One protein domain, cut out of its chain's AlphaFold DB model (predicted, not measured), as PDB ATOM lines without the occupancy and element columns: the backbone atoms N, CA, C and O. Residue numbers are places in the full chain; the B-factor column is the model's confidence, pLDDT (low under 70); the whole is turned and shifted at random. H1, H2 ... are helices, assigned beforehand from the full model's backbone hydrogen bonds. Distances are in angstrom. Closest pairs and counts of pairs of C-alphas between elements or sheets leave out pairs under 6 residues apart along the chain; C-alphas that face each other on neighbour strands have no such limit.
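What this domain is: This is residues 2 to 45 and 57 to 80 of the 217 residues of a protein of Nitrosarchaeum sp (UniProt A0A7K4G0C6). What is the shape? Short H2 packs side by side on part of long H3; small H1 lies beyond H2, and unnamed residues 32 to 45 run outward. What builds it? The 68 printed residues, under half in named elements, hold H1, H2 and H3, class all helix. It is only just loose, close to compact, with radius of gyration of the C-alphas 13.3 A and spans of 40 by 33 by 19 A.

How they stand to each other: What touches H3? H3, residues 57 to 77, touches H2, residues 24 to 31, with residues 69 to 73 alone; the closest C-alphas, of Glu 27 and Leu 69, are 6.7 A apart. They run the same way at a shallow tilt of 16 degrees. And H1? H1, residues 9 to 12, is apart from H3 and, at 8.2 A, only just from H2. In H2 and H3 every O i to N i+4 pair is within hydrogen-bond range.

Where its parts are: Where is H3? It runs 30.0 A from C-alpha 57 at (15.166, 81.123, 75.571) to C-alpha 77 at (18.342, 110.911, 76.385). How long is H2? It measures 10.6 A.

The domain as a whole: What is missing? Residues 46 to 56 are not printed; C-alphas 45 and 57 are 24.4 A apart. Where is pLDDT under 70? It is low at residues 18 to 21 and 73 to 80.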
ATOM      1  N   SER A   2      29.097  90.463  83.427       78.81
ATOM      2  CA  SER A   2      29.416  89.738  84.666       78.81
ATOM      3  C   SER A   2      28.159  89.470  85.506       78.81
ATOM      4  O   SER A   2      27.246  90.292  85.534       78.81
ATOM      5  N   GLY A   3      28.101  88.307  86.160       83.25
ATOM      6  CA  GLY A   3      27.143  88.025  87.240       83.25
ATOM      7  C   GLY A   3      27.719  88.297  88.634       83.25
ATOM      8  O   GLY A   3      27.003  88.182  89.619       83.25
ATOM      9  N   PHE A   4      29.002  88.654  88.705       89.12
ATOM     10  CA  PHE A   4      29.744  88.894  89.932       89.12
ATOM     11  C   PHE A   4      30.177  90.360  89.985       89.12
ATOM     12  O   PHE A   4      30.918  90.828  89.116       89.12
ATOM     13  N   PHE A   5      29.624  91.102  90.938       91.25
ATOM     14  CA  PHE A   5      29.843  92.533  91.123       91.25
ATOM     15  C   PHE A   5      29.425  92.930  92.545       91.25
ATOM     16  O   PHE A   5      28.657  92.221  93.195       91.25
ATOM     17  N   ALA A   6      29.915  94.074  93.014       90.75
ATOM     18  CA  ALA A   6      29.558  94.651  94.305       90.75
ATOM     19  C   ALA A   6      29.125  96.109  94.120       90.75
ATOM     20  O   ALA A   6      29.593  96.798  93.213       90.75
ATOM     21  N   PHE A   7      28.220  96.583  94.971       89.25
ATOM     22  CA  PHE A   7      27.718  97.955  94.957       89.25
ATOM     23  C   PHE A   7      27.272  98.364  96.367       89.25
ATOM     24  O   PHE A   7      26.960  97.518  97.205       89.25
ATOM     25  N   ASN A   8      27.224  99.668  96.636       87.94
ATOM     26  CA  ASN A   8      26.697 100.184  97.898       87.94
ATOM     27  C   ASN A   8      25.158 100.084  97.911       87.94
ATOM     28  O   ASN A   8      24.504 100.504  96.957       87.94
ATOM     29  N   LYS A   9      24.576  99.582  99.009       87.38
ATOM     30  CA  LYS A   9      23.121  99.434  99.211       87.38
ATOM     31  C   LYS A   9      22.310 100.694  98.884       87.38
ATOM     32  O   LYS A   9      21.174 100.587  98.423       87.38
ATOM     33  N   ASP A  10      22.879 101.880  99.097       85.25
ATOM     34  CA  ASP A  10      22.176 103.151  98.895       85.25
ATOM     35  C   ASP A  10      21.888 103.441  97.414       85.25
ATOM     36  O   ASP A  10      20.998 104.231  97.096       85.25
ATOM     37  N   ILE A  11      22.592 102.759  96.507       82.69
ATOM     38  CA  ILE A  11      22.413 102.871  95.059       82.69
ATOM     39  C   ILE A  11      21.095 102.221  94.615       82.69
ATOM     40  O   ILE A  11      20.374 102.797  93.803       82.69
ATOM     41  N   ILE A  12      20.739 101.055  95.173       80.69
ATOM     42  CA  ILE A  12      19.509 100.337  94.795       80.69
ATOM     43  C   ILE A  12      18.251 101.067  95.263       80.69
ATOM     44  O   ILE A  12      17.254 101.073  94.552       80.69
ATOM     45  N   LYS A  13      18.294 101.750  96.412       78.94
ATOM     46  CA  LYS A  13      17.129 102.486  96.941       78.94
ATOM     47  C   LYS A  13      16.618 103.587  96.006       78.94
ATOM     48  O   LYS A  13      15.495 104.048  96.169       78.94
ATOM     49  N   ARG A  14      17.446 104.034  95.057       72.62
ATOM     50  CA  ARG A  14      17.144 105.131  94.129       72.62
ATOM     51  C   ARG A  14      16.573 104.663  92.790       72.62
ATOM     52  O   ARG A  14      16.238 105.510  91.966       72.62
ATOM     53  N   ILE A  15      16.484 103.354  92.548       75.31
ATOM     54  CA  ILE A  15      16.070 102.798  91.256       75.31
ATOM     55  C   ILE A  15      14.989 101.735  91.432       75.31
ATOM     56  O   ILE A  15      15.039 100.924  92.350       75.31
ATOM     57  N   ASN A  16      14.027 101.714  90.508       74.56
ATOM     58  CA  ASN A  16      13.126 100.578  90.366       74.56
ATOM     59  C   ASN A  16      13.733  99.605  89.348       74.56
ATOM     60  O   ASN A  16      13.939  99.964  88.180       74.56
ATOM     61  N   VAL A  17      14.097  98.416  89.822       73.81
ATOM     62  CA  VAL A  17      14.697  97.355  89.013       73.81
ATOM     63  C   VAL A  17      13.576  96.412  88.611       73.81
ATOM     64  O   VAL A  17      13.008  95.729  89.457       73.81
ATOM     65  N   ASP A  18      13.270  96.376  87.319       68.44
ATOM     66  CA  ASP A  18      12.186  95.561  86.775       68.44
ATOM     67  C   ASP A  18      12.591  94.075  86.718       68.44
ATOM     68  O   ASP A  18      11.737  93.205  86.576       68.44
ATOM     69  N   ALA A  19      13.898  93.780  86.829       65.88
ATOM     70  CA  ALA A  19      14.478  92.440  86.952       65.88
ATOM     71  C   ALA A  19      14.015  91.455  85.861       65.88
ATOM     72  O   ALA A  19      14.013  90.241  86.055       65.88
ATOM     73  N   ILE A  20      13.675  91.977  84.677       59.91
ATOM     74  CA  ILE A  20      13.129  91.209  83.545       59.91
ATOM     75  C   ILE A  20      14.137  90.149  83.049       59.91
ATOM     76  O   ILE A  20      13.765  89.195  82.373       59.91
ATOM     77  N   CYS A  21      15.426  90.297  83.378       63.31
ATOM     78  CA  CYS A  21      16.500  89.408  82.947       63.31
ATOM     79  C   CYS A  21      17.451  89.057  84.101       63.31
ATOM     80  O   CYS A  21      17.689  89.853  85.006       63.31
ATOM     81  N   TYR A  22      18.118  87.904  83.985       70.44
ATOM     82  CA  TYR A  22      19.216  87.458  84.857       70.44
ATOM     83  C   TYR A  22      20.437  88.407  84.889       70.44
ATOM     84  O   TYR A  22      21.364  88.202  85.672       70.44
ATOM     85  N   LYS A  23      20.480  89.438  84.032       83.81
ATOM     86  CA  LYS A  23      21.564  90.429  83.938       83.81
ATOM     87  C   LYS A  23      21.206  91.759  84.609       83.81
ATOM     88  O   LYS A  23      21.243  92.808  83.972       83.81
ATOM     89  N   ILE A  24      20.947  91.723  85.912       85.81
ATOM     90  CA  ILE A  24      20.623  92.907  86.727       85.81
ATOM     91  C   ILE A  24      21.691  94.020  86.661       85.81
ATOM     92  O   ILE A  24      21.356  95.201  86.653       85.81
ATOM     93  N   LEU A  25      22.975  93.657  86.524       87.88
ATOM     94  CA  LEU A  25      24.078  94.615  86.396       87.88
ATOM     95  C   LEU A  25      23.894  95.554  85.192       87.88
ATOM     96  O   LEU A  25      24.194  96.740  85.282       87.88
ATOM     97  N   LEU A  26      23.374  95.038  84.075       87.56
ATOM     98  CA  LEU A  26      23.123  95.839  82.876       87.56
ATOM     99  C   LEU A  26      22.044  96.895  83.131       87.56
ATOM    100  O   LEU A  26      22.203  98.050  82.747       87.56
ATOM    101  N   GLU A  27      20.965  96.507  83.801       86.38
ATOM    102  CA  GLU A  27      19.878  97.413  84.159       86.38
ATOM    103  C   GLU A  27      20.344  98.498  85.138       86.38
ATOM    104  O   GLU A  27      20.030  99.673  84.953       86.38
ATOM    105  N   MET A  28      21.172  98.123  86.115       85.69
ATOM    106  CA  MET A  28      21.810  99.050  87.048       85.69
ATOM    107  C   MET A  28      22.672 100.088  86.318       85.69
ATOM    108  O   MET A  28      22.467 101.283  86.508       85.69
ATOM    109  N   ILE A  29      23.582  99.658  85.440       86.44
ATOM    110  CA  ILE A  29      24.472 100.569  84.698       86.44
ATOM    111  C   ILE A  29      23.679 101.569  83.841       86.44
ATOM    112  O   ILE A  29      24.089 102.717  83.708       86.44
ATOM    113  N   VAL A  30      22.542 101.156  83.273       84.19
ATOM    114  CA  VAL A  30      21.711 102.030  82.428       84.19
ATOM    115  C   VAL A  30      20.850 102.997  83.250       84.19
ATOM    116  O   VAL A  30      20.673 104.145  82.844       84.19
ATOM    117  N   LYS A  31      20.280 102.552  84.375       84.12
ATOM    118  CA  LYS A  31      19.328 103.349  85.171       84.12
ATOM    119  C   LYS A  31      20.004 104.260  86.205       84.12
ATOM    120  O   LYS A  31      19.432 105.283  86.574       84.12
ATOM    121  N   ILE A  32      21.194 103.909  86.692       84.81
ATOM    122  CA  ILE A  32      21.890 104.660  87.745       84.81
ATOM    123  C   ILE A  32      22.692 105.812  87.138       84.81
ATOM    124  O   ILE A  32      23.501 105.617  86.235       84.81
ATOM    125  N   LYS A  33      22.527 107.017  87.692       79.38
ATOM    126  CA  LYS A  33      23.294 108.210  87.308       79.38
ATOM    127  C   LYS A  33      24.242 108.654  88.421       79.38
ATOM    128  O   LYS A  33      23.922 108.523  89.599       79.38
ATOM    129  N   GLY A  34      25.382 109.227  88.027       79.62
ATOM    130  CA  GLY A  34      26.321 109.885  88.945       79.62
ATOM    131  C   GLY A  34      27.129 108.936  89.831       79.62
ATOM    132  O   GLY A  34      27.550 109.333  90.912       79.62
ATOM    133  N   VAL A  35      27.331 107.688  89.399       84.38
ATOM    134  CA  VAL A  35      28.107 106.687  90.142       84.38
ATOM    135  C   VAL A  35      29.400 106.376  89.399       84.38
ATOM    136  O   VAL A  35      29.398 106.176  88.186       84.38
ATOM    137  N   SER A  36      30.508 106.327  90.134       86.75
ATOM    138  CA  SER A  36      31.794 105.867  89.616       86.75
ATOM    139  C   SER A  36      31.793 104.346  89.486       86.75
ATOM    140  O   SER A  36      31.589 103.638  90.474       86.75
ATOM    141  N   ILE A  37      32.060 103.844  88.284       90.69
ATOM    142  CA  ILE A  37      32.177 102.412  88.004       90.69
ATOM    143  C   ILE A  37      33.663 102.081  87.856       90.69
ATOM    144  O   ILE A  37      34.381 102.770  87.133       90.69
ATOM    145  N   LYS A  38      34.121 101.029  88.541       92.94
ATOM    146  CA  LYS A  38      35.480 100.495  88.416       92.94
ATOM    147  C   LYS A  38      35.403  99.011  88.082       92.94
ATOM    148  O   LYS A  38      34.713  98.264  88.771       92.94
ATOM    149  N   GLU A  39      36.118  98.593  87.045       93.56
ATOM    150  CA  GLU A  39      36.251  97.183  86.677       93.56
ATOM    151  C   GLU A  39      37.461  96.584  87.403       93.56
ATOM    152  O   GLU A  39      38.556  97.148  87.378       93.56
ATOM    153  N   ILE A  40      37.251  95.466  88.102       93.94
ATOM    154  CA  ILE A  40      38.303  94.726  88.806       93.94
ATOM    155  C   ILE A  40      38.546  93.433  88.023       93.94
ATOM    156  O   ILE A  40      37.591  92.675  87.828       93.94
ATOM    157  N   PRO A  41      39.779  93.172  87.556       93.06
ATOM    158  CA  PRO A  41      40.073  91.964  86.800       93.06
ATOM    159  C   PRO A  41      39.950  90.730  87.700       93.06
ATOM    160  O   PRO A  41      40.440  90.715  88.827       93.06
ATOM    161  N   TYR A  42      39.307  89.687  87.185       91.69
ATOM    162  CA  TYR A  42      39.280  88.355  87.779       91.69
ATOM    163  C   TYR A  42      39.207  87.308  86.667       91.69
ATOM    164  O   TYR A  42      38.752  87.598  85.558       91.69
ATOM    165  N   THR A  43      39.645  86.091  86.968       91.75
ATOM    166  CA  THR A  43      39.660  84.988  86.005       91.75
ATOM    167  C   THR A  43      38.386  84.166  86.142       91.75
ATOM    168  O   THR A  43      38.027  83.752  87.244       91.75
ATOM    169  N   PHE A  44      37.690  83.925  85.030       90.12
ATOM    170  CA  PHE A  44      36.616  82.937  84.995       90.12
ATOM    171  C   PHE A  44      37.225  81.539  84.965       90.12
ATOM    172  O   PHE A  44      37.962  81.214  84.039       90.12
ATOM    173  N   SER A  45      36.887  80.724  85.957       88.50
ATOM    174  CA  SER A  45      37.208  79.300  85.955       88.50
ATOM    175  C   SER A  45      36.086  78.500  85.304       88.50
ATOM    176  O   SER A  45      34.909  78.878  85.379       88.50
ATOM    177  N   LYS A  57      16.166  80.301  74.869       85.25
ATOM    178  CA  LYS A  57      15.166  81.123  75.571       85.25
ATOM    179  C   LYS A  57      15.805  82.307  76.307       85.25
ATOM    180  O   LYS A  57      15.340  83.434  76.193       85.25
ATOM    181  N   ILE A  58      16.914  82.063  77.001       83.62
ATOM    182  CA  ILE A  58      17.622  83.075  77.795       83.62
ATOM    183  C   ILE A  58      18.338  84.087  76.895       83.62
ATOM    184  O   ILE A  58      18.463  85.257  77.256       83.62
ATOM    185  N   ILE A  59      18.771  83.662  75.705       84.38
ATOM    186  CA  ILE A  59      19.308  84.567  74.681       84.38
ATOM    187  C   ILE A  59      18.211  85.529  74.205       84.38
ATOM    188  O   ILE A  59      18.439  86.737  74.162       84.38
ATOM    189  N   LEU A  60      17.012  85.023  73.907       85.62
ATOM    190  CA  LEU A  60      15.880  85.855  73.481       85.62
ATOM    191  C   LEU A  60      15.421  86.819  74.585       85.62
ATOM    192  O   LEU A  60      15.213  88.001  74.314       85.62
ATOM    193  N   GLU A  61      15.335  86.357  75.836       84.50
ATOM    194  CA  GLU A  61      15.036  87.211  76.995       84.50
ATOM    195  C   GLU A  61      16.085  88.315  77.178       84.50
ATOM    196  O   GLU A  61      15.739  89.466  77.449       84.50
ATOM    197  N   TYR A  62      17.368  87.996  76.977       84.25
ATOM    198  CA  TYR A  62      18.444  88.982  77.022       84.25
ATOM    199  C   TYR A  62      18.302  90.038  75.918       84.25
ATOM    200  O   TYR A  62      18.390  91.230  76.208       84.25
ATOM    201  N   ILE A  63      18.025  89.632  74.674       84.88
ATOM    202  CA  ILE A  63      17.798  90.565  73.558       84.88
ATOM    203  C   ILE A  63      16.602  91.481  73.854       84.88
ATOM    204  O   ILE A  63      16.691  92.697  73.666       84.88
ATOM    205  N   HIS A  64      15.504  90.926  74.373       83.62
ATOM    206  CA  HIS A  64      14.326  91.703  74.762       83.62
ATOM    207  C   HIS A  64      14.644  92.711  75.881       83.62
ATOM    208  O   HIS A  64      14.272  93.883  75.781       83.62
ATOM    209  N   ALA A  65      15.394  92.299  76.906       84.19
ATOM    210  CA  ALA A  65      15.822  93.176  77.994       84.19
ATOM    211  C   ALA A  65      16.741  94.308  77.508       84.19
ATOM    212  O   ALA A  65      16.526  95.466  77.870       84.19
ATOM    213  N   VAL A  66      17.707  94.010  76.633       84.88
ATOM    214  CA  VAL A  66      18.552  95.028  75.983       84.88
ATOM    215  C   VAL A  66      17.688  96.020  75.203       84.88
ATOM    216  O   VAL A  66      17.882  97.228  75.324       84.88
ATOM    217  N   GLY A  67      16.689  95.539  74.457       82.75
ATOM    218  CA  GLY A  67      15.741  96.388  73.735       82.75
ATOM    219  C   GLY A  67      14.937  97.318  74.651       82.75
ATOM    220  O   GLY A  67      14.788  98.506  74.349       82.75
ATOM    221  N   ASN A  68      14.459  96.817  75.792       82.06
ATOM    222  CA  ASN A  68      13.720  97.618  76.773       82.06
ATOM    223  C   ASN A  68      14.609  98.658  77.462       82.06
ATOM    224  O   ASN A  68      14.214  99.821  77.561       82.06
ATOM    225  N   LEU A  69      15.827  98.287  77.860       82.12
ATOM    226  CA  LEU A  69      16.793  99.214  78.456       82.12
ATOM    227  C   LEU A  69      17.247 100.284  77.465       82.12
ATOM    228  O   LEU A  69      17.367 101.452  77.827       82.12
ATOM    229  N   TYR A  70      17.412  99.924  76.195       79.31
ATOM    230  CA  TYR A  70      17.686 100.882  75.132       79.31
ATOM    231  C   TYR A  70      16.541 101.894  74.958       79.31
ATOM    232  O   TYR A  70      16.777 103.098  74.839       79.31
ATOM    233  N   ARG A  71      15.281 101.437  74.995       75.44
ATOM    234  CA  ARG A  71      14.100 102.322  74.962       75.44
ATOM    235  C   ARG A  71      14.001 103.210  76.207       75.44
ATOM    236  O   ARG A  71      13.627 104.374  76.084       75.44
ATOM    237  N   TYR A  72      14.347 102.682  77.381       74.94
ATOM    238  CA  TYR A  72      14.415 103.450  78.626       74.94
ATOM    239  C   TYR A  72      15.472 104.556  78.530       74.94
ATOM    240  O   TYR A  72      15.159 105.730  78.728       74.94
ATOM    241  N   GLY A  73      16.689 104.199  78.107       68.56
ATOM    242  CA  GLY A  73      17.776 105.143  77.862       68.56
ATOM    243  C   GLY A  73      17.393 106.239  76.865       68.56
ATOM    244  O   GLY A  73      17.740 107.393  77.086       68.56
ATOM    245  N   LYS A  74      16.600 105.928  75.826       61.81
ATOM    246  CA  LYS A  74      16.075 106.920  74.867       61.81
ATOM    247  C   LYS A  74      15.150 107.969  75.491       61.81
ATOM    248  O   LYS A  74      15.293 109.148  75.170       61.81
ATOM    249  N   LYS A  75      14.206 107.566  76.355       59.72
ATOM    250  CA  LYS A  75      13.302 108.512  77.047       59.72
ATOM    251  C   LYS A  75      14.093 109.502  77.901       59.72
ATOM    252  O   LYS A  75      13.749 110.676  77.972       59.72
ATOM    253  N   GLU A  76      15.184 109.031  78.491       58.09
ATOM    254  CA  GLU A  76      16.048 109.845  79.334       58.09
ATOM    255  C   GLU A  76      17.065 110.672  78.516       58.09
ATOM    256  O   GLU A  76      17.366 111.809  78.873       58.09
ATOM    257  N   GLN A  77      17.511 110.176  77.354       52.56
ATOM    258  CA  GLN A  77      18.342 110.911  76.385       52.56
ATOM    259  C   GLN A  77      17.645 112.152  75.819       52.56
ATOM    260  O   GLN A  77      18.323 113.118  75.461       52.56
ATOM    261  N   GLN A  78      16.309 112.167  75.751       51.84
ATOM    262  CA  GLN A  78      15.542 113.363  75.384       51.84
ATOM    263  C   GLN A  78      15.705 114.508  76.402       51.84
ATOM    264  O   GLN A  78      15.610 115.669  76.002       51.84
ATOM    265  N   LYS A  79      16.040 114.210  77.666       52.25
ATOM    266  CA  LYS A  79      16.341 115.207  78.711       52.25
ATOM    267  C   LYS A  79      17.813 115.630  78.772       52.25
ATOM    268  O   LYS A  79      18.120 116.632  79.411       52.25
ATOM    269  N   GLU A  80      18.728 114.904  78.128       48.78
ATOM    270  CA  GLU A  80      20.144 115.286  78.103       48.78
ATOM    271  C   GLU A  80      20.427 116.413  77.100       48.78
ATOM    272  O   GLU A  80      20.093 116.318  75.919       48.78
TER     273      GLU A  80